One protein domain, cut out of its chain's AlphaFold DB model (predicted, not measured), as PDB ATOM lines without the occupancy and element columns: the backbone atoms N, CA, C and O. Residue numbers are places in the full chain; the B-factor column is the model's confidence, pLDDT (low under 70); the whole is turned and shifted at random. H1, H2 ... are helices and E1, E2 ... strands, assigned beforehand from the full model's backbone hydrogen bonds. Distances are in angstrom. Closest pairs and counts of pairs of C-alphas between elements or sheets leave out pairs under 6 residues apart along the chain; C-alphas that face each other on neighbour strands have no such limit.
ATOM      1  N   VAL A 226     162.672 134.418 177.371       90.12
ATOM      2  CA  VAL A 226     163.683 134.346 178.429       90.12
ATOM      3  C   VAL A 226     163.588 133.002 179.127       90.12
ATOM      4  O   VAL A 226     162.515 132.617 179.568       90.12
ATOM      5  N   ASN A 227     164.712 132.305 179.260       91.50
ATOM      6  CA  ASN A 227     164.846 131.277 180.282       91.50
ATOM      7  C   ASN A 227     165.199 131.987 181.596       91.50
ATOM      8  O   ASN A 227     166.331 132.445 181.775       91.50
ATOM      9  N   VAL A 228     164.203 132.135 182.466       85.31
ATOM     10  CA  VAL A 228     164.297 132.872 183.731       85.31
ATOM     11  C   VAL A 228     165.246 132.163 184.690       85.31
ATOM     12  O   VAL A 228     166.066 132.813 185.332       85.31
ATOM     13  N   THR A 229     165.198 130.829 184.731       84.06
ATOM     14  CA  THR A 229     166.064 130.018 185.598       84.06
ATOM     15  C   THR A 229     167.545 130.202 185.263       84.06
ATOM     16  O   THR A 229     168.388 130.215 186.159       84.06
ATOM     17  N   GLN A 230     167.873 130.357 183.978       83.56
ATOM     18  CA  GLN A 230     169.252 130.519 183.509       83.56
ATOM     19  C   GLN A 230     169.690 131.977 183.296       83.56
ATOM     20  O   GLN A 230     170.868 132.203 183.015       83.56
ATOM     21  N   ASP A 231     168.780 132.949 183.400       84.31
ATOM     22  CA  ASP A 231     169.005 134.355 183.024       84.31
ATOM     23  C   ASP A 231     169.541 134.506 181.582       84.31
ATOM     24  O   ASP A 231     170.512 135.216 181.292       84.31
ATOM     25  N   THR A 232     168.929 133.781 180.634       85.69
ATOM     26  CA  THR A 232     169.308 133.827 179.212       85.69
ATOM     27  C   THR A 232     168.157 134.249 178.313       85.69
ATOM     28  O   THR A 232     167.020 133.808 178.451       85.69
ATOM     29  N   THR A 233     168.469 135.086 177.321       89.69
ATOM     30  CA  THR A 233     167.506 135.543 176.310       89.69
ATOM     31  C   THR A 233     167.656 134.761 175.011       89.69
ATOM     32  O   THR A 233     168.760 134.407 174.587       89.69
ATOM     33  N   HIS A 234     166.528 134.523 174.357       91.06
ATOM     34  CA  HIS A 234     166.415 133.700 173.164       91.06
ATOM     35  C   HIS A 234     165.617 134.428 172.080       91.06
ATOM     36  O   HIS A 234     164.844 135.344 172.348       91.06
ATOM     37  N   THR A 235     165.824 134.037 170.822       90.06
ATOM     38  CA  THR A 235     165.123 134.638 169.671       90.06
ATOM     39  C   THR A 235     163.888 133.853 169.235       90.06
ATOM     40  O   THR A 235     163.150 134.327 168.379       90.06
ATOM     41  N   SER A 236     163.710 132.635 169.750       93.06
ATOM     42  CA  SER A 236     162.547 131.777 169.507       93.06
ATOM     43  C   SER A 236     162.332 130.824 170.680       93.06
ATOM     44  O   SER A 236     163.299 130.477 171.368       93.06
ATOM     45  N   ILE A 237     161.093 130.352 170.859       94.62
ATOM     46  CA  ILE A 237     160.730 129.426 171.943       94.62
ATOM     47  C   ILE A 237     161.535 128.139 171.803       94.62
ATOM     48  O   ILE A 237     162.184 127.724 172.755       94.62
ATOM     49  N   GLN A 238     161.623 127.575 170.592       95.88
ATOM     50  CA  GLN A 238     162.417 126.365 170.370       95.88
ATOM     51  C   GLN A 238     163.885 126.544 170.776       95.88
ATOM     52  O   GLN A 238     164.467 125.646 171.367       95.88
ATOM     53  N   SER A 239     164.493 127.709 170.515       95.50
ATOM     54  CA  SER A 239     165.882 127.944 170.931       95.50
ATOM     55  C   SER A 239     166.050 128.085 172.446       95.50
ATOM     56  O   SER A 239     167.150 127.850 172.942       95.50
ATOM     57  N   ALA A 240     164.994 128.487 173.162       95.44
ATOM     58  CA  ALA A 240     164.960 128.505 174.621       95.44
ATOM     59  C   ALA A 240     164.813 127.084 175.175       95.44
ATOM     60  O   ALA A 240     165.601 126.686 176.026       95.44
ATOM     61  N   VAL A 241     163.896 126.292 174.611       97.19
ATOM     62  CA  VAL A 241     163.690 124.879 174.969       97.19
ATOM     63  C   VAL A 241     164.939 124.037 174.695       97.19
ATOM     64  O   VAL A 241     165.372 123.288 175.562       97.19
ATOM     65  N   ASP A 242     165.585 124.199 173.536       97.00
ATOM     66  CA  ASP A 242     166.826 123.486 173.188       97.00
ATOM     67  C   ASP A 242     167.988 123.807 174.151       97.00
ATOM     68  O   ASP A 242     168.937 123.025 174.270       97.00
ATOM     69  N   GLY A 243     167.955 124.986 174.784       94.06
ATOM     70  CA  GLY A 243     168.941 125.439 175.763       94.06
ATOM     71  C   GLY A 243     168.569 125.138 177.217       94.06
ATOM     72  O   GLY A 243     169.392 125.384 178.101       94.06
ATOM     73  N   ALA A 244     167.363 124.631 177.471       96.25
ATOM     74  CA  ALA A 244     166.848 124.415 178.812       96.25
ATOM     75  C   ALA A 244     167.409 123.146 179.468       96.25
ATOM     76  O   ALA A 244     167.732 122.151 178.812       96.25
ATOM     77  N   ASN A 245     167.504 123.191 180.793       94.50
ATOM     78  CA  ASN A 245     167.740 122.054 181.667       94.50
ATOM     79  C   ASN A 245     166.419 121.597 182.299       94.50
ATOM     80  O   ASN A 245     165.405 122.289 182.247       94.50
ATOM     81  N   THR A 246     166.452 120.422 182.927       93.44
ATOM     82  CA  THR A 246     165.326 119.913 183.713       93.44
ATOM     83  C   THR A 246     164.909 120.911 184.791       93.44
ATOM     84  O   THR A 246     165.763 121.335 185.573       93.44
ATOM     85  N   GLY A 247     163.614 121.228 184.870       87.06
ATOM     86  CA  GLY A 247     163.076 122.158 185.871       87.06
ATOM     87  C   GLY A 247     163.183 123.643 185.508       87.06
ATOM     88  O   GLY A 247     162.925 124.492 186.361       87.06
ATOM     89  N   ASP A 248     163.624 123.981 184.295       93.00
ATOM     90  CA  ASP A 248     163.756 125.379 183.889       93.00
ATOM     91  C   ASP A 248     162.402 126.050 183.630       93.00
ATOM     92  O   ASP A 248     161.456 125.433 183.140       93.00
ATOM     93  N   LEU A 249     162.367 127.359 183.885       93.31
ATOM     94  CA  LEU A 249     161.256 128.249 183.595       93.31
ATOM     95  C   LEU A 249     161.575 129.109 182.370       93.31
ATOM     96  O   LEU A 249     162.546 129.872 182.371       93.31
ATOM     97  N   ILE A 250     160.737 129.022 181.341       94.88
ATOM     98  CA  ILE A 250     160.791 129.867 180.150       94.88
ATOM     99  C   ILE A 250     159.561 130.769 180.117       94.88
ATOM    100  O   ILE A 250     158.440 130.281 180.025       94.88
ATOM    101  N   GLN A 251     159.791 132.079 180.086       93.31
ATOM    102  CA  GLN A 251     158.756 133.085 179.882       93.31
ATOM    103  C   GLN A 251     158.754 133.605 178.442       93.31
ATOM    104  O   GLN A 251     159.802 133.922 177.857       93.31
ATOM    105  N   VAL A 252     157.558 133.738 177.876       92.94
ATOM    106  CA  VAL A 252     157.306 134.224 176.518       92.94
ATOM    107  C   VAL A 252     156.538 135.539 176.593       92.94
ATOM    108  O   VAL A 252     155.393 135.562 177.014       92.94
ATOM    109  N   GLY A 253     157.144 136.641 176.158       88.44
ATOM    110  CA  GLY A 253     156.506 137.965 176.180       88.44
ATOM    111  C   GLY A 253     156.034 138.462 174.818       88.44
ATOM    112  O   GLY A 253     155.548 139.580 174.717       88.44
ATOM    113  N   THR A 254     156.213 137.678 173.751       85.38
ATOM    114  CA  THR A 254     155.831 138.062 172.381       85.38
ATOM    115  C   THR A 254     155.117 136.967 171.643       85.38
ATOM    116  O   THR A 254     155.470 135.800 171.799       85.38
ATOM    117  N   ASP A 255     154.279 137.377 170.697       84.69
ATOM    118  CA  ASP A 255     153.768 136.501 169.651       84.69
ATOM    119  C   ASP A 255     154.898 135.800 168.891       84.69
ATOM    120  O   ASP A 255     155.961 136.369 168.604       84.69
ATOM    121  N   GLN A 256     154.642 134.550 168.534       79.12
ATOM    122  CA  GLN A 256     155.542 133.688 167.794       79.12
ATOM    123  C   GLN A 256     154.797 132.977 166.672       79.12
ATOM    124  O   GLN A 256     153.692 132.469 166.828       79.12
ATOM    125  N   ILE A 257     155.464 132.900 165.524       71.50
ATOM    126  CA  ILE A 257     155.024 132.076 164.402       71.50
ATOM    127  C   ILE A 257     155.988 130.895 164.314       71.50
ATOM    128  O   ILE A 257     157.165 131.072 163.990       71.50
ATOM    129  N   GLY A 258     155.481 129.701 164.599       82.00
ATOM    130  CA  GLY A 258     156.213 128.441 164.602       82.00
ATOM    131  C   GLY A 258     155.778 127.532 165.748       82.00
ATOM    132  O   GLY A 258     155.316 128.004 166.781       82.00
ATOM    133  N   SER A 259     155.958 126.226 165.563       90.25
ATOM    134  CA  SER A 259     155.736 125.238 166.615       90.25
ATOM    135  C   SER A 259     156.912 125.115 167.577       90.25
ATOM    136  O   SER A 259     158.045 125.507 167.273       90.25
ATOM    137  N   VAL A 260     156.625 124.540 168.740       96.06
ATOM    138  CA  VAL A 260     157.601 124.161 169.758       96.06
ATOM    139  C   VAL A 260     157.460 122.676 170.077       96.06
ATOM    140  O   VAL A 260     156.358 122.172 170.271       96.06
ATOM    141  N   THR A 261     158.590 121.980 170.160       97.06
ATOM    142  CA  THR A 261     158.669 120.622 170.700       97.06
ATOM    143  C   THR A 261     159.355 120.668 172.058       97.06
ATOM    144  O   THR A 261     160.543 120.995 172.140       97.06
ATOM    145  N   ILE A 262     158.625 120.311 173.113       97.06
ATOM    146  CA  ILE A 262     159.122 120.255 174.488       97.06
ATOM    147  C   ILE A 262     159.661 118.851 174.757       97.06
ATOM    148  O   ILE A 262     158.912 117.893 174.923       97.06
ATOM    149  N   GLY A 263     160.989 118.732 174.760       95.56
ATOM    150  CA  GLY A 263     161.713 117.484 175.032       95.56
ATOM    151  C   GLY A 263     162.508 117.504 176.339       95.56
ATOM    152  O   GLY A 263     163.409 116.682 176.507       95.56
ATOM    153  N   VAL A 264     162.229 118.466 177.222       96.06
ATOM    154  CA  VAL A 264     162.934 118.670 178.492       96.06
ATOM    155  C   VAL A 264     161.967 118.396 179.640       96.06
ATOM    156  O   VAL A 264     160.911 119.012 179.714       96.06
ATOM    157  N   GLU A 265     162.326 117.443 180.497       94.25
ATOM    158  CA  GLU A 265     161.539 117.039 181.670       94.25
ATOM    159  C   GLU A 265     161.435 118.184 182.685       94.25
ATOM    160  O   GLU A 265     162.411 118.910 182.889       94.25
ATOM    161  N   GLY A 266     160.288 118.350 183.341       92.94
ATOM    162  CA  GLY A 266     160.121 119.379 184.373       92.94
ATOM    163  C   GLY A 266     160.048 120.816 183.843       92.94
ATOM    164  O   GLY A 266     160.179 121.745 184.634       92.94
ATOM    165  N   LEU A 267     159.970 121.028 182.525       96.25
ATOM    166  CA  LEU A 267     160.013 122.369 181.939       96.25
ATOM    167  C   LEU A 267     158.691 123.113 182.164       96.25
ATOM    168  O   LEU A 267     157.631 122.594 181.815       96.25
ATOM    169  N   THR A 268     158.775 124.366 182.612       96.75
ATOM    170  CA  THR A 268     157.650 125.309 182.593       96.75
ATOM    171  C   THR A 268     157.806 126.285 181.432       96.75
ATOM    172  O   THR A 268     158.829 126.963 181.311       96.75
ATOM    173  N   LEU A 269     156.789 126.371 180.577       96.69
ATOM    174  CA  LEU A 269     156.667 127.357 179.508       96.69
ATOM    175  C   LEU A 269     155.450 128.242 179.787       96.69
ATOM    176  O   LEU A 269     154.323 127.782 179.643       96.69
ATOM    177  N   GLU A 270     155.666 129.506 180.134       94.88
ATOM    178  CA  GLU A 270     154.579 130.412 180.516       94.88
ATOM    179  C   GLU A 270     154.603 131.743 179.756       94.88
ATOM    180  O   GLU A 270     155.619 132.150 179.177       94.88
ATOM    181  N   ALA A 271     153.472 132.444 179.753       92.00
ATOM    182  CA  ALA A 271     153.428 133.840 179.342       92.00
ATOM    183  C   ALA A 271     154.194 134.723 180.336       92.00
ATOM    184  O   ALA A 271     154.087 134.566 181.546       92.00
ATOM    185  N   GLY A 272     154.953 135.696 179.829       86.44
ATOM    186  CA  GLY A 272     155.552 136.716 180.688       86.44
ATOM    187  C   GLY A 272     154.481 137.603 181.331       86.44
ATOM    188  O   GLY A 272     153.418 137.821 180.744       86.44
ATOM    189  N   ASP A 273     154.778 138.166 182.500       79.25
ATOM    190  CA  ASP A 273     153.851 139.023 183.249       79.25
ATOM    191  C   ASP A 273     153.195 140.108 182.380       79.25
ATOM    192  O   ASP A 273     153.861 140.952 181.774       79.25
ATOM    193  N   GLY A 274     151.860 140.110 182.345       76.75
ATOM    194  CA  GLY A 274     151.071 141.092 181.597       76.75
ATOM    195  C   GLY A 274     151.101 140.928 180.073       76.75
ATOM    196  O   GLY A 274     150.512 141.758 179.378       76.75
ATOM    197  N   SER A 275     151.745 139.878 179.560       82.19
ATOM    198  CA  SER A 275     151.743 139.520 178.141       82.19
ATOM    199  C   SER A 275     150.670 138.468 177.823       82.19
ATOM    200  O   SER A 275     150.127 137.807 178.705       82.19
ATOM    201  N   SER A 276     150.322 138.336 176.544       85.12
ATOM    202  CA  SER A 276     149.392 137.307 176.050       85.12
ATOM    203  C   SER A 276     149.913 136.761 174.719       85.12
ATOM    204  O   SER A 276     149.331 137.040 173.668       85.12
ATOM    205  N   PRO A 277     151.074 136.084 174.734       91.75
ATOM    206  CA  PRO A 277     151.748 135.655 173.519       91.75
ATOM    207  C   PRO A 277     150.887 134.654 172.748       91.75
ATOM    208  O   PRO A 277     150.349 133.704 173.318       91.75
ATOM    209  N   THR A 278     150.799 134.847 171.436       93.06
ATOM    210  CA  THR A 278     150.164 133.881 170.534       93.06
ATOM    211  C   THR A 278     151.208 132.993 169.869       93.06
ATOM    212  O   THR A 278     152.147 133.502 169.260       93.06
ATOM    213  N   ILE A 279     151.036 131.675 169.950       93.81
ATOM    214  CA  ILE A 279     151.819 130.676 169.219       93.81
ATOM    215  C   ILE A 279     150.926 130.067 168.143       93.81
ATOM    216  O   ILE A 279     149.828 129.597 168.427       93.81
ATOM    217  N   THR A 280     151.399 130.071 166.900       92.50
ATOM    218  CA  THR A 280     150.642 129.565 165.748       92.50
ATOM    219  C   THR A 280     151.549 128.856 164.751       92.50
ATOM    220  O   THR A 280     152.752 129.130 164.681       92.50
ATOM    221  N   GLN A 281     150.984 127.975 163.928       88.00
ATOM    222  CA  GLN A 281     151.674 127.425 162.762       88.00
ATOM    223  C   GLN A 281     150.712 127.084 161.618       88.00
ATOM    224  O   GLN A 281     149.526 126.844 161.819       88.00
ATOM    225  N   ASP A 282     151.274 126.923 160.419       82.38
ATOM    226  CA  ASP A 282     150.499 126.632 159.208       82.38
ATOM    227  C   ASP A 282     150.036 125.162 159.078       82.38
ATOM    228  O   ASP A 282     149.140 124.872 158.286       82.38
ATOM    229  N   SER A 283     150.690 124.204 159.755       86.38
ATOM    230  CA  SER A 283     150.370 122.766 159.655       86.38
ATOM    231  C   SER A 283     151.022 121.928 160.765       86.38
ATOM    232  O   SER A 283     152.187 122.181 161.062       86.38
ATOM    233  N   GLY A 284     150.373 120.858 161.246       90.75
ATOM    234  CA  GLY A 284     150.941 119.898 162.218       90.75
ATOM    235  C   GLY A 284     150.502 120.160 163.665       90.75
ATOM    236  O   GLY A 284     149.384 120.620 163.876       90.75
ATOM    237  N   THR A 285     151.389 119.939 164.645       95.00
ATOM    238  CA  THR A 285     151.157 120.242 166.081       95.00
ATOM    239  C   THR A 285     151.843 121.540 166.535       95.00
ATOM    240  O   THR A 285     153.025 121.704 166.233       95.00
ATOM    241  N   VAL A 286     151.122 122.496 167.144       96.31
ATOM    242  CA  VAL A 286     151.679 123.812 167.530       96.31
ATOM    243  C   VAL A 286     152.624 123.642 168.721       96.31
ATOM    244  O   VAL A 286     153.766 124.092 168.665       96.31
ATOM    245  N   ILE A 287     152.185 122.931 169.761       97.12
ATOM    246  CA  ILE A 287     152.995 122.546 170.921       97.12
ATOM    247  C   ILE A 287     153.010 121.019 171.025       97.12
ATOM    248  O   ILE A 287     151.984 120.396 171.269       97.12
ATOM    249  N   ASP A 288     154.174 120.413 170.831       96.94
ATOM    250  CA  ASP A 288     154.377 118.962 170.901       96.94
ATOM    251  C   ASP A 288     155.154 118.603 172.177       96.94
ATOM    252  O   ASP A 288     156.350 118.896 172.288       96.94
ATOM    253  N   VAL A 289     154.475 118.008 173.157       95.81
ATOM    254  CA  VAL A 289     155.031 117.658 174.469       95.81
ATOM    255  C   VAL A 289     155.479 116.196 174.471       95.81
ATOM    256  O   VAL A 289     154.675 115.265 174.458       95.81
ATOM    257  N   ASN A 290     156.796 115.992 174.518       93.88
ATOM    258  CA  ASN A 290     157.455 114.681 174.481       93.88
ATOM    259  C   ASN A 290     158.302 114.403 175.735       93.88
ATOM    260  O   ASN A 290     159.198 113.554 175.709       93.88
ATOM    261  N   ALA A 291     158.070 115.154 176.810       92.75
ATOM    262  CA  ALA A 291     158.763 115.017 178.081       92.75
ATOM    263  C   ALA A 291     157.773 115.021 179.244       92.75
ATOM    264  O   ALA A 291     156.650 115.500 179.113       92.75
ATOM    265  N   ASP A 292     158.217 114.469 180.365       91.94
ATOM    266  CA  ASP A 292     157.406 114.314 181.566       91.94
ATOM    267  C   ASP A 292     157.462 115.584 182.433       91.94
ATOM    268  O   ASP A 292     158.426 116.351 182.366       91.94
ATOM    269  N   ASP A 293     156.435 115.792 183.257       91.50
ATOM    270  CA  ASP A 293     156.338 116.877 184.244       91.50
ATOM    271  C   ASP A 293     156.423 118.282 183.622       91.50
ATOM    272  O   ASP A 293     157.079 119.179 184.145       91.50
ATOM    273  N   VAL A 294     155.774 118.468 182.473       95.44
ATOM    274  CA  VAL A 294     155.773 119.734 181.727       95.44
ATOM    275  C   VAL A 294     154.577 120.598 182.117       95.44
ATOM    276  O   VAL A 294     153.449 120.108 182.179       95.44
ATOM    277  N   THR A 295     154.818 121.897 182.282       96.44
ATOM    278  CA  THR A 295     153.777 122.911 182.484       96.44
ATOM    279  C   THR A 295     153.744 123.881 181.308       96.44
ATOM    280  O   THR A 295     154.785 124.391 180.889       96.44
ATOM    281  N   VAL A 296     152.549 124.159 180.788       96.75
ATOM    282  CA  VAL A 296     152.281 125.206 179.797       96.75
ATOM    283  C   VAL A 296     151.207 126.135 180.353       96.75
ATOM    284  O   VAL A 296     150.091 125.680 180.615       96.75
ATOM    285  N   ASP A 297     151.538 127.414 180.526       95.38
ATOM    286  CA  ASP A 297     150.690 128.357 181.261       95.38
ATOM    287  C   ASP A 297     150.491 129.710 180.557       95.38
ATOM    288  O   ASP A 297     151.433 130.323 180.049       95.38
ATOM    289  N   GLY A 298     149.254 130.207 180.534       94.25
ATOM    290  CA  GLY A 298     148.957 131.587 180.124       94.25
ATOM    291  C   GLY A 298     149.134 131.915 178.631       94.25
ATOM    292  O   GLY A 298     149.106 133.091 178.258       94.25
ATOM    293  N   LEU A 299     149.335 130.925 177.754       95.19
ATOM    294  CA  LEU A 299     149.601 131.151 176.328       95.19
ATOM    295  C   LEU A 299     148.312 131.162 175.496       95.19
ATOM    296  O   LEU A 299     147.379 130.407 175.763       95.19
ATOM    297  N   THR A 300     148.295 131.930 174.404       95.75
ATOM    298  CA  THR A 300     147.320 131.722 173.321       95.75
ATOM    299  C   THR A 300     147.919 130.761 172.296       95.75
ATOM    300  O   THR A 300     148.987 131.023 171.744       95.75
ATOM    301  N   VAL A 301     147.239 129.655 172.009       96.50
ATOM    302  CA  VAL A 301     147.662 128.643 171.035       96.50
ATOM    303  C   VAL A 301     146.631 128.585 169.913       96.50
ATOM    304  O   VAL A 301     145.517 128.100 170.103       96.50
ATOM    305  N   GLU A 302     147.002 129.092 168.739       94.62
ATOM    306  CA  GLU A 302     146.129 129.156 167.566       94.62
ATOM    307  C   GLU A 302     146.366 127.944 166.657       94.62
ATOM    308  O   GLU A 302     147.479 127.715 166.171       94.62
ATOM    309  N   ALA A 303     145.302 127.182 166.397       91.56
ATOM    310  CA  ALA A 303     145.317 126.013 165.528       91.56
ATOM    311  C   ALA A 303     144.364 126.202 164.332       91.56
ATOM    312  O   ALA A 303     143.142 126.301 164.468       91.56
ATOM    313  N   GLY A 304     144.946 126.238 163.131       86.44
ATOM    314  CA  GLY A 304     144.227 126.263 161.858       86.44
ATOM    315  C   GLY A 304     143.834 124.876 161.332       86.44
ATOM    316  O   GLY A 304     143.928 123.856 162.017       86.44
ATOM    317  N   ASP A 305     143.405 124.830 160.071       82.88
ATOM    318  CA  ASP A 305     142.921 123.612 159.411       82.88
ATOM    319  C   ASP A 305     143.919 122.447 159.481       82.88
ATOM    320  O   ASP A 305     145.056 122.537 159.010       82.88
ATOM    321  N   GLY A 306     143.463 121.310 160.006       83.44
ATOM    322  CA  GLY A 306     144.254 120.090 160.104       83.44
ATOM    323  C   GLY A 306     145.454 120.184 161.039       83.44
ATOM    324  O   GLY A 306     146.436 119.466 160.829       83.44
ATOM    325  N   THR A 307     145.388 121.082 162.022       91.81
ATOM    326  CA  THR A 307     146.415 121.250 163.048       91.81
ATOM    327  C   THR A 307     145.907 120.870 164.431       91.81
ATOM    328  O   THR A 307     144.708 120.943 164.709       91.81
ATOM    329  N   THR A 308     146.841 120.465 165.282       94.81
ATOM    330  CA  THR A 308     146.623 120.208 166.705       94.81
ATOM    331  C   THR A 308     147.268 121.344 167.492       94.81
ATOM    332  O   THR A 308     148.438 121.647 167.251       94.81
ATOM    333  N   ALA A 309     146.551 121.985 168.415       96.31
ATOM    334  CA  ALA A 309     147.120 123.051 169.235       96.31
ATOM    335  C   ALA A 309     148.178 122.466 170.187       96.31
ATOM    336  O   ALA A 309     149.338 122.869 170.142       96.31
ATOM    337  N   VAL A 310     147.826 121.440 170.961       96.69
ATOM    338  CA  VAL A 310     148.758 120.746 171.860       96.69
ATOM    339  C   VAL A 310     148.644 119.236 171.698       96.69
ATOM    340  O   VAL A 310     147.550 118.683 171.782       96.69
ATOM    341  N   ASP A 311     149.766 118.555 171.485       95.75
ATOM    342  CA  ASP A 311     149.859 117.092 171.535       95.75
ATOM    343  C   ASP A 311     150.655 116.687 172.774       95.75
ATOM    344  O   ASP A 311     151.807 117.088 172.935       95.75
ATOM    345  N   ILE A 312     150.027 115.910 173.654       93.88
ATOM    346  CA  ILE A 312     150.646 115.334 174.857       93.88
ATOM    347  C   ILE A 312     150.726 113.803 174.769       93.88
ATOM    348  O   ILE A 312     151.098 113.131 175.732       93.88
ATOM    349  N   GLY A 313     150.420 113.221 173.605       90.19
ATOM    350  CA  GLY A 313     150.456 111.778 173.375       90.19
ATOM    351  C   GLY A 313     151.858 111.166 173.459       90.19
ATOM    352  O   GLY A 313     151.986 109.950 173.612       90.19
ATOM    353  N   GLY A 314     152.907 111.991 173.381       87.12
ATOM    354  CA  GLY A 314     154.303 111.586 173.554       87.12
ATOM    355  C   GLY A 314     154.745 111.399 175.011       87.12
ATOM    356  O   GLY A 314     155.800 110.809 175.247       87.12
ATOM    357  N   VAL A 315     153.953 111.871 175.979       90.31
ATOM    358  CA  VAL A 315     154.301 111.870 177.409       90.31
ATOM    359  C   VAL A 315     154.140 110.477 178.022       90.31
ATOM    360  O   VAL A 315     153.172 109.771 177.718       90.31
ATOM    361  N   SER A 316     155.067 110.083 178.903       87.25
ATOM    362  CA  SER A 316     155.105 108.734 179.472       87.25
ATOM    363  C   SER A 316     153.939 108.443 180.430       87.25
ATOM    364  O   SER A 316     153.294 109.345 180.968       87.25
ATOM    365  N   ASP A 317     153.639 107.154 180.633       82.81
ATOM    366  CA  ASP A 317     152.636 106.727 181.613       82.81
ATOM    367  C   ASP A 317     153.050 107.194 183.022       82.81
ATOM    368  O   ASP A 317     154.166 106.923 183.464       82.81
ATOM    369  N   SER A 318     152.117 107.772 183.784       76.25
ATOM    370  CA  SER A 318     152.340 108.285 185.152       76.25
ATOM    371  C   SER A 318     153.160 109.572 185.303       76.25
ATOM    372  O   SER A 318     153.486 109.924 186.437       76.25
ATOM    373  N   ALA A 319     153.460 110.277 184.214       84.38
ATOM    374  CA  ALA A 319     153.970 111.648 184.273       84.38
ATOM    375  C   ALA A 319     152.881 112.646 184.721       84.38
ATOM    376  O   ALA A 319     151.697 112.297 184.786       84.38
ATOM    377  N   ALA A 320     153.262 113.891 185.002       86.69
ATOM    378  CA  ALA A 320     152.328 115.010 185.085       86.69
ATOM    379  C   ALA A 320     152.432 115.903 183.840       86.69
ATOM    380  O   ALA A 320     153.513 116.100 183.287       86.69
ATOM    381  N   VAL A 321     151.302 116.452 183.400       92.44
ATOM    382  CA  VAL A 321     151.271 117.571 182.449       92.44
ATOM    383  C   VAL A 321     150.267 118.580 182.970       92.44
ATOM    384  O   VAL A 321     149.129 118.212 183.255       92.44
ATOM    385  N   ALA A 322     150.685 119.835 183.083       94.50
ATOM    386  CA  ALA A 322     149.808 120.934 183.453       94.50
ATOM    387  C   ALA A 322     149.602 121.856 182.249       94.50
ATOM    388  O   ALA A 322     150.562 122.389 181.696       94.50
ATOM    389  N   LEU A 323     148.351 122.025 181.832       96.12
ATOM    390  CA  LEU A 323     147.920 123.036 180.875       96.12
ATOM    391  C   LEU A 323     146.970 123.964 181.629       96.12
ATOM    392  O   LEU A 323     145.830 123.584 181.895       96.12
ATOM    393  N   THR A 324     147.443 125.149 182.003       95.19
ATOM    394  CA  THR A 324     146.694 126.084 182.853       95.19
ATOM    395  C   THR A 324     146.568 127.455 182.206       95.19
ATOM    396  O   THR A 324     147.441 127.878 181.455       95.19
ATOM    397  N   ALA A 325     145.447 128.142 182.434       93.75
ATOM    398  CA  ALA A 325     145.230 129.523 181.983       93.75
ATOM    399  C   ALA A 325     145.495 129.800 180.482       93.75
ATOM    400  O   ALA A 325     145.691 130.950 180.084       93.75
ATOM    401  N   ASN A 326     145.492 128.778 179.618       96.75
ATOM    402  CA  ASN A 326     145.764 128.944 178.192       96.75
ATOM    403  C   ASN A 326     144.490 129.302 177.423       96.75
ATOM    404  O   ASN A 326     143.377 128.952 177.815       96.75
ATOM    405  N   THR A 327     144.650 129.942 176.267       96.81
ATOM    406  CA  THR A 327     143.582 130.105 175.275       96.81
ATOM    407  C   THR A 327     143.860 129.215 174.067       96.81
ATOM    408  O   THR A 327     144.799 129.464 173.319       96.81
ATOM    409  N   PHE A 328     143.035 128.193 173.842       96.62
ATOM    410  CA  PHE A 328     143.081 127.345 172.650       96.62
ATOM    411  C   PHE A 328     142.142 127.909 171.582       96.62
ATOM    412  O   PHE A 328     140.928 127.697 171.640       96.62
ATOM    413  N   ASP A 329     142.695 128.633 170.608       94.69
ATOM    414  CA  ASP A 329     141.930 129.265 169.532       94.69
ATOM    415  C   ASP A 329     141.875 128.362 168.289       94.69
ATOM    416  O   ASP A 329     142.839 128.227 167.534       94.69
ATOM    417  N   LEU A 330     140.713 127.743 168.069       92.19
ATOM    418  CA  LEU A 330     140.403 126.913 166.902       92.19
ATOM    419  C   LEU A 330     139.544 127.660 165.867       92.19
ATOM    420  O   LEU A 330     138.996 127.045 164.947       92.19
ATOM    421  N   THR A 331     139.359 128.978 165.999       88.75
ATOM    422  CA  THR A 331     138.471 129.762 165.121       88.75
ATOM    423  C   THR A 331     138.969 129.820 163.676       88.75
ATOM    424  O   THR A 331     138.152 129.905 162.752       88.75
ATOM    425  N   ALA A 332     140.284 129.703 163.469       82.06
ATOM    426  CA  ALA A 332     140.916 129.603 162.155       82.06
ATOM    427  C   ALA A 332     140.759 128.214 161.501       82.06
ATOM    428  O   ALA A 332     140.871 128.103 160.279       82.06
ATOM    429  N   GLY A 333     140.466 127.170 162.288       70.50
ATOM    430  CA  GLY A 333     140.283 125.776 161.869       70.50
ATOM    431  C   GLY A 333     138.928 125.488 161.214       70.50
ATOM    432  O   GLY A 333     138.152 124.668 161.700       70.50
ATOM    433  N   THR A 334     138.618 126.188 160.125       67.56
ATOM    434  CA  THR A 334     137.334 126.123 159.399       67.56
ATOM    435  C   THR A 334     137.229 124.992 158.361       67.56
ATOM    436  O   THR A 334     136.197 124.838 157.702       67.56
ATOM    437  N   GLY A 335     138.293 124.213 158.180       63.69
ATOM    438  CA  GLY A 335     138.431 123.205 157.138       63.69
ATOM    439  C   GLY A 335     137.404 122.080 157.249       63.69
ATOM    440  O   GLY A 335     137.316 121.388 158.259       63.69
ATOM    441  N   THR A 336     136.667 121.833 156.164       63.78
ATOM    442  CA  THR A 336     135.592 120.828 156.127       63.78
ATOM    443  C   THR A 336     136.072 119.383 156.089       63.78
ATOM    444  O   THR A 336     135.250 118.496 156.241       63.78
ATOM    445  N   ASP A 337     137.360 119.128 155.848       69.56
ATOM    446  CA  ASP A 337     137.879 117.768 155.635       69.56
ATOM    447  C   ASP A 337     138.870 117.334 156.728       69.56
ATOM    448  O   ASP A 337     139.202 116.154 156.830       69.56
ATOM    449  N   ASN A 338     139.378 118.286 157.517       75.38
ATOM    450  CA  ASN A 338     140.335 118.043 158.593       75.38
ATOM    451  C   ASN A 338     140.222 119.182 159.625       75.38
ATOM    452  O   ASN A 338     140.898 120.203 159.469       75.38
ATOM    453  N   PRO A 339     139.313 119.072 160.606       79.88
ATOM    454  CA  PRO A 339     139.089 120.134 161.576       79.88
ATOM    455  C   PRO A 339     140.293 120.278 162.512       79.88
ATOM    456  O   PRO A 339     141.084 119.348 162.665       79.88
ATOM    457  N   ALA A 340     140.432 121.449 163.132       88.94
ATOM    458  CA  ALA A 340     141.446 121.656 164.158       88.94
ATOM    459  C   ALA A 340     141.133 120.844 165.427       88.94
ATOM    460  O   ALA A 340     139.962 120.637 165.779       88.94
ATOM    461  N   VAL A 341     142.193 120.414 166.111       92.69
ATOM    462  CA  VAL A 341     142.141 119.758 167.422       92.69
ATOM    463  C   VAL A 341     142.784 120.684 168.452       92.69
ATOM    464  O   VAL A 341     143.872 121.195 168.212       92.69
ATOM    465  N   GLY A 342     142.137 120.911 169.594       94.62
ATOM    466  CA  GLY A 342     142.729 121.639 170.717       94.62
ATOM    467  C   GLY A 342     143.833 120.811 171.358       94.62
ATOM    468  O   GLY A 342     145.011 121.057 171.121       94.62
ATOM    469  N   ILE A 343     143.456 119.790 172.118       95.88
ATOM    470  CA  ILE A 343     144.387 118.909 172.822       95.88
ATOM    471  C   ILE A 343     144.260 117.486 172.278       95.88
ATOM    472  O   ILE A 343     143.160 116.943 172.222       95.88
ATOM    473  N   GLN A 344     145.386 116.871 171.924       95.00
ATOM    474  CA  GLN A 344     145.495 115.441 171.646       95.00
ATOM    475  C   GLN A 344     146.164 114.752 172.842       95.00
ATOM    476  O   GLN A 344     147.363 114.919 173.059       95.00
ATOM    477  N   ALA A 345     145.407 113.968 173.612       89.50
ATOM    478  CA  ALA A 345     145.933 113.292 174.802       89.50
ATOM    479  C   ALA A 345     146.661 111.971 174.480       89.50
ATOM    480  O   ALA A 345     147.589 111.560 175.179       89.50
ATOM    481  N   GLY A 346     146.272 111.308 173.388       84.69
ATOM    482  CA  GLY A 346     146.796 109.995 173.010       84.69
ATOM    483  C   GLY A 346     146.336 108.870 173.947       84.69
ATOM    484  O   GLY A 346     145.385 109.018 174.706       84.69
ATOM    485  N   SER A 347     147.008 107.716 173.873       78.25
ATOM    486  CA  SER A 347     146.694 106.529 174.680       78.25
ATOM    487  C   SER A 347     147.709 106.364 175.816       78.25
ATOM    488  O   SER A 347     148.907 106.311 175.542       78.25
ATOM    489  N   GLY A 348     147.259 106.210 177.059       67.00
ATOM    490  CA  GLY A 348     148.133 106.027 178.223       67.00
ATOM    491  C   GLY A 348     147.329 105.761 179.492       67.00
ATOM    492  O   GLY A 348     146.108 105.900 179.486       67.00
ATOM    493  N   ALA A 349     147.983 105.340 180.575       64.75
ATOM    494  CA  ALA A 349     147.310 105.123 181.858       64.75
ATOM    495  C   ALA A 349     148.048 105.796 183.022       64.75
ATOM    496  O   ALA A 349     149.248 105.595 183.213       64.75
ATOM    497  N   GLY A 350     147.295 106.503 183.871       56.44
ATOM    498  CA  GLY A 350     147.758 106.948 185.190       56.44
ATOM    499  C   GLY A 350     148.536 108.258 185.218       56.44
ATOM    500  O   GLY A 350     149.222 108.509 186.203       56.44
ATOM    501  N   VAL A 351     148.448 109.065 184.168       56.97
ATOM    502  CA  VAL A 351     149.018 110.414 184.129       56.97
ATOM    503  C   VAL A 351     148.117 111.308 184.983       56.97
ATOM    504  O   VAL A 351     146.914 111.074 185.088       56.97
ATOM    505  N   THR A 352     148.720 112.238 185.718       63.09
ATOM    506  CA  THR A 352     147.956 113.268 186.429       63.09
ATOM    507  C   THR A 352     147.988 114.497 185.543       63.09
ATOM    508  O   THR A 352     148.909 115.305 185.643       63.09
ATOM    509  N   GLU A 353     147.063 114.576 184.588       73.94
ATOM    510  CA  GLU A 353     146.887 115.787 183.799       73.94
ATOM    511  C   GLU A 353     146.058 116.806 184.575       73.94
ATOM    512  O   GLU A 353     144.928 116.532 184.982       73.94
ATOM    513  N   THR A 354     146.622 117.995 184.741       87.12
ATOM    514  CA  THR A 354     145.908 119.174 185.222       87.12
ATOM    515  C   THR A 354     145.613 120.034 184.002       87.12
ATOM    516  O   THR A 354     146.499 120.702 183.480       87.12
ATOM    517  N   ILE A 355     144.388 119.955 183.489       92.69
ATOM    518  CA  ILE A 355     143.922 120.781 182.371       92.69
ATOM    519  C   ILE A 355     142.772 121.610 182.927       92.69
ATOM    520  O   ILE A 355     141.623 121.176 182.888       92.69
ATOM    521  N   GLU A 356     143.093 122.773 183.484       93.75
ATOM    522  CA  GLU A 356     142.155 123.638 184.210       93.75
ATOM    523  C   GLU A 356     142.368 125.114 183.857       93.75
ATOM    524  O   GLU A 356     143.419 125.503 183.348       93.75
ATOM    525  N   ASP A 357     141.351 125.940 184.090       93.69
ATOM    526  CA  ASP A 357     141.356 127.387 183.850       93.69
ATOM    527  C   ASP A 357     141.681 127.809 182.404       93.69
ATOM    528  O   ASP A 357     141.949 128.978 182.126       93.69
ATOM    529  N   ASN A 358     141.606 126.889 181.441       96.38
ATOM    530  CA  ASN A 358     141.802 127.207 180.033       96.38
ATOM    531  C   ASN A 358     140.505 127.718 179.392       96.38
ATOM    532  O   ASN A 358     139.385 127.395 179.802       96.38
ATOM    533  N   THR A 359     140.663 128.484 178.316       96.12
ATOM    534  CA  THR A 359     139.578 128.914 177.433       96.12
ATOM    535  C   THR A 359     139.723 128.244 176.073       96.12
ATOM    536  O   THR A 359     140.719 128.427 175.382       96.12
ATOM    537  N   PHE A 360     138.713 127.490 175.655       95.38
ATOM    538  CA  PHE A 360     138.640 126.868 174.337       95.38
ATOM    539  C   PHE A 360     137.694 127.662 173.440       95.38
ATOM    540  O   PHE A 360     136.517 127.816 173.766       95.38
ATOM    541  N   GLN A 361     138.189 128.140 172.300       93.75
ATOM    542  CA  GLN A 361     137.422 128.953 171.360       93.75
ATOM    543  C   GLN A 361     137.309 128.264 170.008       93.75
ATOM    544  O   GLN A 361     138.278 127.734 169.473       93.75
ATOM    545  N   ALA A 362     136.117 128.291 169.421       89.06
ATOM    546  CA  ALA A 362     135.897 127.847 168.056       89.06
ATOM    547  C   ALA A 362     134.750 128.633 167.404       89.06
ATOM    548  O   ALA A 362     133.910 129.235 168.072       89.06
ATOM    549  N   ASN A 363     134.704 128.660 166.071       81.62
ATOM    550  CA  ASN A 363     133.697 129.442 165.356       81.62
ATOM    551  C   ASN A 363     132.343 128.707 165.297       81.62
ATOM    552  O   ASN A 363     132.227 127.695 164.606       81.62
ATOM    553  N   ALA A 364     131.323 129.273 165.960       68.25
ATOM    554  CA  ALA A 364     129.925 128.816 165.985       68.25
ATOM    555  C   ALA A 364     129.343 128.464 164.606       68.25
ATOM    556  O   ALA A 364     128.613 127.481 164.470       68.25
ATOM    557  N   ASP A 365     129.708 129.228 163.580       63.81
ATOM    558  CA  ASP A 365     129.162 129.070 162.233       63.81
ATOM    559  C   ASP A 365     129.722 127.830 161.511       63.81
ATOM    560  O   ASP A 365     129.143 127.374 160.526       63.81
ATOM    561  N   ASN A 366     130.832 127.251 161.990       60.84
ATOM    562  CA  ASN A 366     131.476 126.096 161.354       60.84
ATOM    563  C   ASN A 366     130.819 124.749 161.707       60.84
ATOM    564  O   ASN A 366     131.170 123.731 161.104       60.84
ATOM    565  N   PHE A 367     129.907 124.716 162.685       60.72
ATOM    566  CA  PHE A 367     129.337 123.468 163.218       60.72
ATOM    567  C   PHE A 367     128.008 123.064 162.578       60.72
ATOM    568  O   PHE A 367     127.615 121.904 162.665       60.72
ATOM    569  N   LEU A 368     127.300 124.009 161.964       52.47
ATOM    570  CA  LEU A 368     125.959 123.796 161.424       52.47
ATOM    571  C   LEU A 368     126.070 123.165 160.025       52.47
ATOM    572  O   LEU A 368     126.749 123.698 159.148       52.47
ATOM    573  N   GLY A 369     125.464 121.990 159.822       48.09
ATOM    574  CA  GLY A 369     125.512 121.248 158.555       48.09
ATOM    575  C   GLY A 369     126.847 120.568 158.193       48.09
ATOM    576  O   GLY A 369     127.007 120.104 157.059       48.09
ATOM    577  N   ASN A 370     127.831 120.482 159.096       52.56
ATOM    578  CA  ASN A 370     129.136 119.863 158.818       52.56
ATOM    579  C   ASN A 370     129.445 118.693 159.776       52.56
ATOM    580  O   ASN A 370     129.300 118.813 160.985       52.56
ATOM    581  N   GLN A 371     129.923 117.561 159.240       55.59
ATOM    582  CA  GLN A 371     130.317 116.375 160.028       55.59
ATOM    583  C   GLN A 371     131.600 116.595 160.850       55.59
ATOM    584  O   GLN A 371     131.919 115.798 161.731       55.59
ATOM    585  N   TYR A 372     132.341 117.663 160.554       66.69
ATOM    586  CA  TYR A 372     133.697 117.891 161.038       66.69
ATOM    587  C   TYR A 372     133.762 119.116 161.951       66.69
ATOM    588  O   TYR A 372     134.408 120.111 161.636       66.69
ATOM    589  N   ALA A 373     133.061 119.052 163.084       73.12
ATOM    590  CA  ALA A 373     133.206 120.048 164.139       73.12
ATOM    591  C   ALA A 373     134.628 119.988 164.745       73.12
ATOM    592  O   ALA A 373     135.100 118.880 165.032       73.12
ATOM    593  N   PRO A 374     135.293 121.139 164.969       82.88
ATOM    594  CA  PRO A 374     136.461 121.251 165.832       82.88
ATOM    595  C   PRO A 374     136.336 120.432 167.115       82.88
ATOM    596  O   PRO A 374     135.300 120.428 167.789       82.88
ATOM    597  N   THR A 375     137.412 119.720 167.427       89.00
ATOM    598  CA  THR A 375     137.509 118.889 168.626       89.00
ATOM    599  C   THR A 375     138.377 119.630 169.627       89.00
ATOM    600  O   THR A 375     139.538 119.891 169.352       89.00
ATOM    601  N   PHE A 376     137.824 120.012 170.774       92.69
ATOM    602  CA  PHE A 376     138.588 120.686 171.820       92.69
ATOM    603  C   PHE A 376     139.557 119.733 172.507       92.69
ATOM    604  O   PHE A 376     140.708 120.098 172.717       92.69
ATOM    605  N   VAL A 377     139.116 118.506 172.791       92.88
ATOM    606  CA  VAL A 377     139.964 117.451 173.357       92.88
ATOM    607  C   VAL A 377     139.677 116.138 172.642       92.88
ATOM    608  O   VAL A 377     138.520 115.719 172.576       92.88
ATOM    609  N   ASP A 378     140.722 115.528 172.090       91.25
ATOM    610  CA  ASP A 378     140.732 114.175 171.539       91.25
ATOM    611  C   ASP A 378     141.526 113.257 172.473       91.25
ATOM    612  O   ASP A 378     142.753 113.367 172.602       91.25
ATOM    613  N   ASP A 379     140.804 112.375 173.151       87.88
ATOM    614  CA  ASP A 379     141.334 111.445 174.131       87.88
ATOM    615  C   ASP A 379     141.213 109.988 173.650       87.88
ATOM    616  O   ASP A 379     140.293 109.616 172.928       87.88
ATOM    617  N   ASP A 380     142.137 109.119 174.064       85.25
ATOM    618  CA  ASP A 380     142.035 107.664 173.852       85.25
ATOM    619  C   ASP A 380     141.971 106.917 175.198       85.25
ATOM    620  O   ASP A 380     142.540 105.836 175.375       85.25
ATOM    621  N   GLY A 381     141.271 107.516 176.170       80.56
ATOM    622  CA  GLY A 381     141.058 106.993 177.519       80.56
ATOM    623  C   GLY A 381     142.152 107.363 178.522       80.56
ATOM    624  O   GLY A 381     142.348 106.621 179.491       80.56
ATOM    625  N   ARG A 382     142.886 108.452 178.273       83.81
ATOM    626  CA  ARG A 382     143.989 108.947 179.099       83.81
ATOM    627  C   ARG A 382     143.518 110.010 180.097       83.81
ATOM    628  O   ARG A 382     143.851 109.879 181.271       83.81
ATOM    629  N   VAL A 383     142.731 110.996 179.657       86.50
ATOM    630  CA  VAL A 383     142.301 112.144 180.484       86.50
ATOM    631  C   VAL A 383     140.862 112.030 181.008       86.50
ATOM    632  O   VAL A 383     140.002 111.385 180.408       86.50
ATOM    633  N   ASP A 384     140.566 112.697 182.130       87.75
ATOM    634  CA  ASP A 384     139.195 112.828 182.644       87.75
ATOM    635  C   ASP A 384     138.460 113.980 181.943       87.75
ATOM    636  O   ASP A 384     138.525 115.139 182.353       87.75
ATOM    637  N   LEU A 385     137.725 113.655 180.877       86.56
ATOM    638  CA  LEU A 385     136.946 114.640 180.119       86.56
ATOM    639  C   LEU A 385     135.890 115.366 180.966       86.56
ATOM    640  O   LEU A 385     135.545 116.501 180.645       86.56
ATOM    641  N   GLY A 386     135.384 114.741 182.036       84.19
ATOM    642  CA  GLY A 386     134.410 115.365 182.929       84.19
ATOM    643  C   GLY A 386     135.039 116.475 183.769       84.19
ATOM    644  O   GLY A 386     134.463 117.559 183.868       84.19
ATOM    645  N   ALA A 387     136.236 116.227 184.311       86.69
ATOM    646  CA  ALA A 387     137.017 117.241 185.021       86.69
ATOM    647  C   ALA A 387     137.347 118.417 184.093       86.69
ATOM    648  O   ALA A 387     136.961 119.551 184.384       86.69
ATOM    649  N   ILE A 388     137.894 118.125 182.904       90.19
ATOM    650  CA  ILE A 388     138.217 119.136 181.886       90.19
ATOM    651  C   ILE A 388     136.982 119.962 181.517       90.19
ATOM    652  O   ILE A 388     137.046 121.187 181.445       90.19
ATOM    653  N   GLN A 389     135.832 119.322 181.300       87.06
ATOM    654  CA  GLN A 389     134.612 120.048 180.964       87.06
ATOM    655  C   GLN A 389     134.176 121.015 182.080       87.06
ATOM    656  O   GLN A 389     133.616 122.069 181.782       87.06
ATOM    657  N   SER A 390     134.410 120.667 183.349       86.44
ATOM    658  CA  SER A 390     133.983 121.466 184.504       86.44
ATOM    659  C   SER A 390     134.971 122.552 184.942       86.44
ATOM    660  O   SER A 390     134.549 123.540 185.541       86.44
ATOM    661  N   GLU A 391     136.257 122.376 184.644       90.94
ATOM    662  CA  GLU A 391     137.351 123.248 185.092       90.94
ATOM    663  C   GLU A 391     137.786 124.257 184.018       90.94
ATOM    664  O   GLU A 391     138.655 125.083 184.265       90.94
ATOM    665  N   ASN A 392     137.182 124.221 182.825       92.94
ATOM    666  CA  ASN A 392     137.555 125.079 181.698       92.94
ATOM    667  C   ASN A 392     136.344 125.804 181.096       92.94
ATOM    668  O   ASN A 392     135.189 125.403 181.257       92.94
ATOM    669  N   THR A 393     136.616 126.875 180.352       93.69
ATOM    670  CA  THR A 393     135.605 127.644 179.617       93.69
ATOM    671  C   THR A 393     135.578 127.223 178.149       93.69
ATOM    672  O   THR A 393     136.619 127.151 177.504       93.69
ATOM    673  N   PHE A 394     134.385 126.990 177.595       90.50
ATOM    674  CA  PHE A 394     134.193 126.605 176.193       90.50
ATOM    675  C   PHE A 394     133.286 127.601 175.475       90.50
ATOM    676  O   PHE A 394     132.129 127.780 175.854       90.50
ATOM    677  N   GLU A 395     133.788 128.205 174.401       90.50
ATOM    678  CA  GLU A 395     133.064 129.148 173.553       90.50
ATOM    679  C   GLU A 395     132.987 128.594 172.115       90.50
ATOM    680  O   GLU A 395     134.021 128.383 171.478       90.50
ATOM    681  N   PRO A 396     131.788 128.336 171.558       77.06
ATOM    682  CA  PRO A 396     130.466 128.681 172.092       77.06
ATOM    683  C   PRO A 396     129.938 127.715 173.170       77.06
ATOM    684  O   PRO A 396     129.047 128.086 173.925       77.06
ATOM    685  N   GLY A 397     130.460 126.493 173.243       83.56
ATOM    686  CA  GLY A 397     130.028 125.444 174.166       83.56
ATOM    687  C   GLY A 397     130.624 124.098 173.764       83.56
ATOM    688  O   GLY A 397     131.284 123.994 172.727       83.56
ATOM    689  N   VAL A 398     130.399 123.057 174.565       82.69
ATOM    690  CA  VAL A 398     131.008 121.737 174.356       82.69
ATOM    691  C   VAL A 398     130.000 120.606 174.530       82.69
ATOM    692  O   VAL A 398     129.084 120.685 175.348       82.69
ATOM    693  N   LYS A 399     130.176 119.540 173.751       79.69
ATOM    694  CA  LYS A 399     129.482 118.265 173.904       79.69
ATOM    695  C   LYS A 399     130.501 117.139 174.007       79.69
ATOM    696  O   LYS A 399     131.335 116.973 173.118       79.69
ATOM    697  N   GLN A 400     130.376 116.332 175.053       80.25
ATOM    698  CA  GLN A 400     131.136 115.097 175.179       80.25
ATOM    699  C   GLN A 400     130.523 114.000 174.293       80.25
ATOM    700  O   GLN A 400     129.313 113.765 174.321       80.25
ATOM    701  N   THR A 401     131.352 113.336 173.490       76.06
ATOM    702  CA  THR A 401     130.982 112.158 172.694       76.06
ATOM    703  C   THR A 401     132.092 111.125 172.785       76.06
ATOM    704  O   THR A 401     133.173 111.362 172.249       76.06
ATOM    705  N   ASP A 402     131.827 109.988 173.425       82.50
ATOM    706  CA  ASP A 402     132.834 108.961 173.701       82.50
ATOM    707  C   ASP A 402     134.076 109.577 174.376       82.50
ATOM    708  O   ASP A 402     133.966 110.139 175.468       82.50
ATOM    709  N   ASN A 403     135.224 109.528 173.701       83.50
ATOM    710  CA  ASN A 403     136.488 110.080 174.177       83.50
ATOM    711  C   ASN A 403     136.790 111.484 173.607       83.50
ATOM    712  O   ASN A 403     137.941 111.895 173.531       83.50
ATOM    713  N   LEU A 404     135.775 112.222 173.153       83.69
ATOM    714  CA  LEU A 404     135.950 113.535 172.530       83.69
ATOM    715  C   LEU A 404     135.157 114.609 173.275       83.69
ATOM    716  O   LEU A 404     133.984 114.407 173.591       83.69
ATOM    717  N   LEU A 405     135.753 115.788 173.439       84.31
ATOM    718  CA  LEU A 405     135.042 117.033 173.731       84.31
ATOM    719  C   LEU A 405     134.954 117.850 172.446       84.31
ATOM    720  O   LEU A 405     135.952 118.385 171.968       84.31
ATOM    721  N   LYS A 406     133.760 117.935 171.857       83.38
ATOM    722  CA  LYS A 406     133.532 118.649 170.594       83.38
ATOM    723  C   LYS A 406     132.867 119.988 170.824       83.38
ATOM    724  O   LYS A 406     131.981 120.100 171.668       83.38
ATOM    725  N   ALA A 407     133.237 120.974 170.020       82.44
ATOM    726  CA  ALA A 407     132.547 122.249 170.020       82.44
ATOM    727  C   ALA A 407     131.073 122.078 169.609       82.44
ATOM    728  O   ALA A 407     130.745 121.313 168.695       82.44
ATOM    729  N   ALA A 408     130.182 122.768 170.316       74.69
ATOM    730  CA  ALA A 408     128.740 122.642 170.156       74.69
ATOM    731  C   ALA A 408     128.032 123.973 170.418       74.69
ATOM    732  O   ALA A 408     128.462 124.767 171.254       74.69
ATOM    733  N   VAL A 409     126.914 124.205 169.726       71.88
ATOM    734  CA  VAL A 409     126.101 125.413 169.924       71.88
ATOM    735  C   VAL A 409     125.329 125.283 171.244       71.88
ATOM    736  O   VAL A 409     124.558 124.327 171.386       71.88
ATOM    737  N   PRO A 410     125.500 126.205 172.209       67.88
ATOM    738  CA  PRO A 410     124.767 126.172 173.464       67.88
ATOM    739  C   PRO A 410     123.298 126.515 173.221       67.88
ATOM    740  O   PRO A 410     122.962 127.438 172.479       67.88
ATOM    741  N   VAL A 411     122.412 125.779 173.879       59.69
ATOM    742  CA  VAL A 411     120.968 125.974 173.807       59.69
ATOM    743  C   VAL A 411     120.419 126.022 175.224       59.69
ATOM    744  O   VAL A 411     120.447 125.027 175.948       59.69
ATOM    745  N   THR A 412     119.893 127.184 175.603       62.22
ATOM    746  CA  THR A 412     119.325 127.431 176.938       62.22
ATOM    747  C   THR A 412     117.829 127.747 176.896       62.22
ATOM    748  O   THR A 412     117.169 127.832 177.933       62.22
ATOM    749  N   THR A 413     117.274 127.932 175.695       56.09
ATOM    750  CA  THR A 413     115.869 128.274 175.465       56.09
ATOM    751  C   THR A 413     115.307 127.607 174.210       56.09
ATOM    752  O   THR A 413     116.032 127.308 173.261       56.09
ATOM    753  N   ASP A 414     113.981 127.482 174.145       49.44
ATOM    754  CA  ASP A 414     113.264 126.967 172.966       49.44
ATOM    755  C   ASP A 414     113.551 127.773 171.691       49.44
ATOM    756  O   ASP A 414     113.570 127.241 170.578       49.44
ATOM    757  N   GLY A 415     113.739 129.087 171.855       54.19
ATOM    758  CA  GLY A 415     114.046 130.003 170.761       54.19
ATOM    759  C   GLY A 415     115.426 129.734 170.173       54.19
ATOM    760  O   GLY A 415     115.552 129.652 168.955       54.19
ATOM    761  N   GLU A 416     116.431 129.537 171.028       59.12
ATOM    762  CA  GLU A 416     117.791 129.162 170.618       59.12
ATOM    763  C   GLU A 416     117.813 127.779 169.972       59.12
ATOM    764  O   GLU A 416     118.452 127.597 168.942       59.12
ATOM    765  N   PHE A 417     117.045 126.829 170.509       55.16
ATOM    766  CA  PHE A 417     116.928 125.492 169.937       55.16
ATOM    767  C   PHE A 417     116.342 125.519 168.523       55.16
ATOM    768  O   PHE A 417     116.897 124.946 167.589       55.16
ATOM    769  N   THR A 418     115.223 126.228 168.350       53.25
ATOM    770  CA  THR A 418     114.554 126.369 167.050       53.25
ATOM    771  C   THR A 418     115.448 127.087 166.043       53.25
ATOM    772  O   THR A 418     115.469 126.723 164.866       53.25
ATOM    773  N   GLN A 419     116.187 128.103 166.496       60.53
ATOM    774  CA  GLN A 419     117.127 128.841 165.660       60.53
ATOM    775  C   GLN A 419     118.286 127.944 165.219       60.53
ATOM    776  O   GLN A 419     118.515 127.836 164.021       60.53
ATOM    777  N   ALA A 420     118.916 127.208 166.138       59.22
ATOM    778  CA  ALA A 420     120.012 126.298 165.815       59.22
ATOM    779  C   ALA A 420     119.591 125.194 164.825       59.22
ATOM    780  O   ALA A 420     120.326 124.892 163.893       59.22
ATOM    781  N   LEU A 421     118.375 124.646 164.961       56.41
ATOM    782  CA  LEU A 421     117.810 123.694 163.991       56.41
ATOM    783  C   LEU A 421     117.520 124.332 162.622       56.41
ATOM    784  O   LEU A 421     117.640 123.674 161.591       56.41
ATOM    785  N   THR A 422     117.103 125.601 162.604       58.44
ATOM    786  CA  THR A 422     116.867 126.340 161.355       58.44
ATOM    787  C   THR A 422     118.184 126.624 160.645       58.44
ATOM    788  O   THR A 422     118.276 126.411 159.440       58.44
ATOM    789  N   ASP A 423     119.203 127.049 161.390       60.69
ATOM    790  CA  ASP A 423     120.521 127.344 160.839       60.69
ATOM    791  C   ASP A 423     121.203 126.067 160.317       60.69
ATOM    792  O   ASP A 423     121.820 126.089 159.254       60.69
ATOM    793  N   ASP A 424     121.014 124.933 161.001       57.44
ATOM    794  CA  ASP A 424     121.462 123.613 160.546       57.44
ATOM    795  C   ASP A 424     120.786 123.183 159.231       57.44
ATOM    796  O   ASP A 424     121.449 122.753 158.284       57.44
ATOM    797  N   LEU A 425     119.467 123.383 159.121       56.31
ATOM    798  CA  LEU A 425     118.711 123.119 157.894       56.31
ATOM    799  C   LEU A 425     119.160 124.026 156.732       56.31
ATOM    800  O   LEU A 425     119.298 123.565 155.593       56.31
ATOM    801  N   ASP A 426     119.385 125.312 157.009       58.91
ATOM    802  CA  ASP A 426     119.795 126.315 156.022       58.91
ATOM    803  C   ASP A 426     121.258 126.141 155.571       58.91
ATOM    804  O   ASP A 426     121.599 126.527 154.445       58.91
ATOM    805  N   ALA A 427     122.106 125.490 156.379       57.12
ATOM    806  CA  ALA A 427     123.482 125.130 156.023       57.12
ATOM    807  C   ALA A 427     123.570 124.119 154.855       57.12
ATOM    808  O   ALA A 427     124.630 123.945 154.247       57.12
ATOM    809  N   GLY A 428     122.448 123.510 154.451       44.69
ATOM    810  CA  GLY A 428     122.298 122.885 153.134       44.69
ATOM    811  C   GLY A 428     122.921 121.495 152.980       44.69
ATOM    812  O   GLY A 428     123.001 120.994 151.852       44.69
ATOM    813  N   ASN A 429     123.331 120.855 154.077       48.12
ATOM    814  CA  ASN A 429     123.766 119.463 154.093       48.12
ATOM    815  C   ASN A 429     122.668 118.570 154.698       48.12
ATOM    816  O   ASN A 429     122.549 118.493 155.916       48.12
ATOM    817  N   PRO A 430     121.871 117.863 153.878       41.84
ATOM    818  CA  PRO A 430     120.736 117.082 154.372       41.84
ATOM    819  C   PRO A 430     121.133 115.857 155.215       41.84
ATOM    820  O   PRO A 430     120.252 115.210 155.761       41.84
ATOM    821  N   VAL A 431     122.428 115.526 155.305       38.97
ATOM    822  CA  VAL A 431     122.917 114.242 155.840       38.97
ATOM    823  C   VAL A 431     123.497 114.364 157.259       38.97
ATOM    824  O   VAL A 431     123.718 113.350 157.916       38.97
ATOM    825  N   ALA A 432     123.781 115.571 157.759       45.84
ATOM    826  CA  ALA A 432     124.459 115.733 159.047       45.84
ATOM    827  C   ALA A 432     124.018 117.002 159.773       45.84
ATOM    828  O   ALA A 432     124.294 118.098 159.294       45.84
ATOM    829  N   GLY A 433     123.380 116.820 160.931       51.28
ATOM    830  CA  GLY A 433     123.075 117.915 161.844       51.28
ATOM    831  C   GLY A 433     124.246 118.219 162.775       51.28
ATOM    832  O   GLY A 433     124.919 117.296 163.244       51.28
ATOM    833  N   GLY A 434     124.494 119.502 163.022       52.25
ATOM    834  CA  GLY A 434     125.511 119.987 163.952       52.25
ATOM    835  C   GLY A 434     125.270 119.556 165.405       52.25
ATOM    836  O   GLY A 434     124.168 119.159 165.797       52.25
ATOM    837  N   TYR A 435     126.312 119.635 166.238       58.66
ATOM    838  CA  TYR A 435     126.195 119.329 167.666       58.66
ATOM    839  C   TYR A 435     125.555 120.496 168.437       58.66
ATOM    840  O   TYR A 435     126.023 121.633 168.374       58.66
ATOM    841  N   LEU A 436     124.514 120.186 169.213       61.22
ATOM    842  CA  LEU A 436     123.879 121.098 170.170       61.22
ATOM    843  C   LEU A 436     124.264 120.695 171.602       61.22
ATOM    844  O   LEU A 436     124.225 119.505 171.933       61.22
ATOM    845  N   ALA A 437     124.598 121.676 172.438       60.44
ATOM    846  CA  ALA A 437     124.841 121.518 173.870       60.44
ATOM    847  C   ALA A 437     123.649 122.094 174.648       60.44
ATOM    848  O   ALA A 437     123.477 123.309 174.730       60.44
ATOM    849  N   LEU A 438     122.793 121.224 175.183       57.66
ATOM    850  CA  LEU A 438     121.631 121.633 175.978       57.66
ATOM    851  C   LEU A 438     122.076 121.939 177.413       57.66
ATOM    852  O   LEU A 438     122.817 121.145 177.987       57.66
ATOM    853  N   SER A 439     121.635 123.056 177.998       53.41
ATOM    854  CA  SER A 439     121.979 123.372 179.391       53.41
ATOM    855  C   SER A 439     121.135 122.592 180.401       53.41
ATOM    856  O   SER A 439     119.936 122.405 180.192       53.41
TER     857      SER A 439
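AT A GLANCE: This is residues 226 to 439 of the 559 residues of an uncharacterized protein of Halorubrum sp. CGM4_25_10-8A (UniProt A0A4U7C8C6). The chain is wound in stacked turns, a solenoid whose walls are three sheets: E3 E6 E9 E12 E15 E18 E17, E2 E4 E7 E10 E13 and E5 E8 E11 E14 E16. H1 caps one end with E1 beyond it, H2 packs beside E13, and E19, H3 and E20 make a small unit at the other end. The printed part has 214 residues in the order E1 H1 E2 to E15 H2 E16 to E19 H3 E20; the seven-strand sheet is mixed, the two five-strand sheets parallel. The class is mixed, helices and strands, with 106 residues in named elements, under half. It is compact, with a radius of gyration of the C-alphas of 17.8 A, yet elongated, spanning 57 by 34 by 29 A.

IN THESE COORDINATES: The largest sheet holds, in order, E3 (260 to 262), E6 (284 to 289, 13.1 A), E9 (307 to 311), E12 (341 to 346, 12.2 A), E15 (375 to 379), E18 (404 to 407) and E17 (398 to 401). The second holds E2 (249 to 252), E4 (268 to 271), E7 (294 to 297), E10 (320 to 324, 12.6 A) and E13 (352 to 356, 12.1 A). The third holds E5 (278 to 281), E8 (300 to 303), E11 (327 to 329), E14 (359 to 361) and E16 (393 to 395). E1 (232 to 234) begins at C-alpha 232 (169.308, 133.827, 179.212) and pairs with no named strand. H1 is residues 237 to 241, H2 385 to 391, H3 414 to 426 (18.2 A). E19 (409 to 411) pairs with E20 (436 to 438), ending at C-alpha 438 (121.631, 121.633, 175.978).

HOW THE PARTS SIT: The largest sheet is twisted; E6 and E9 are parallel at 5 degrees, N 286 and O 308 being 2.8 A apart, within hydrogen-bond range. E17 and E18 form a hairpin, antiparallel, with N 399 and O 406 2.8 A apart. This sheet and the third form a sandwich, two sheets face to face, with best planes 37 degrees apart. E10 runs on into E11 at 79 degrees. H1 only grazes the first and second sheets. H2 only grazes the second sheet; its height over the first is 9.7 A, only just over E18, with 3 C-alphas falling there. E19, H3 and E20 form a strand-helix-strand unit, parallel strands joined through a helix, with a right-handed crossover; N 411 and O 437 are 2.8 A apart. Its closest C-alphas to E17 are Ala 437 and Lys 399, 5.7 A. Every O i to N i+4 pair is within range in H1, H2 and H3.

THE WHOLE: The farthest C-alphas, Asp 231 and Pro 430, are 58.7 A apart. The printed part has no cut. Links E11 to E12 and E14 to E15 are long. The mean pLDDT of the printed part is 82.2; residues 334 to 337, 348 to 352, 364 to 372 and 410 to 439 are under 70.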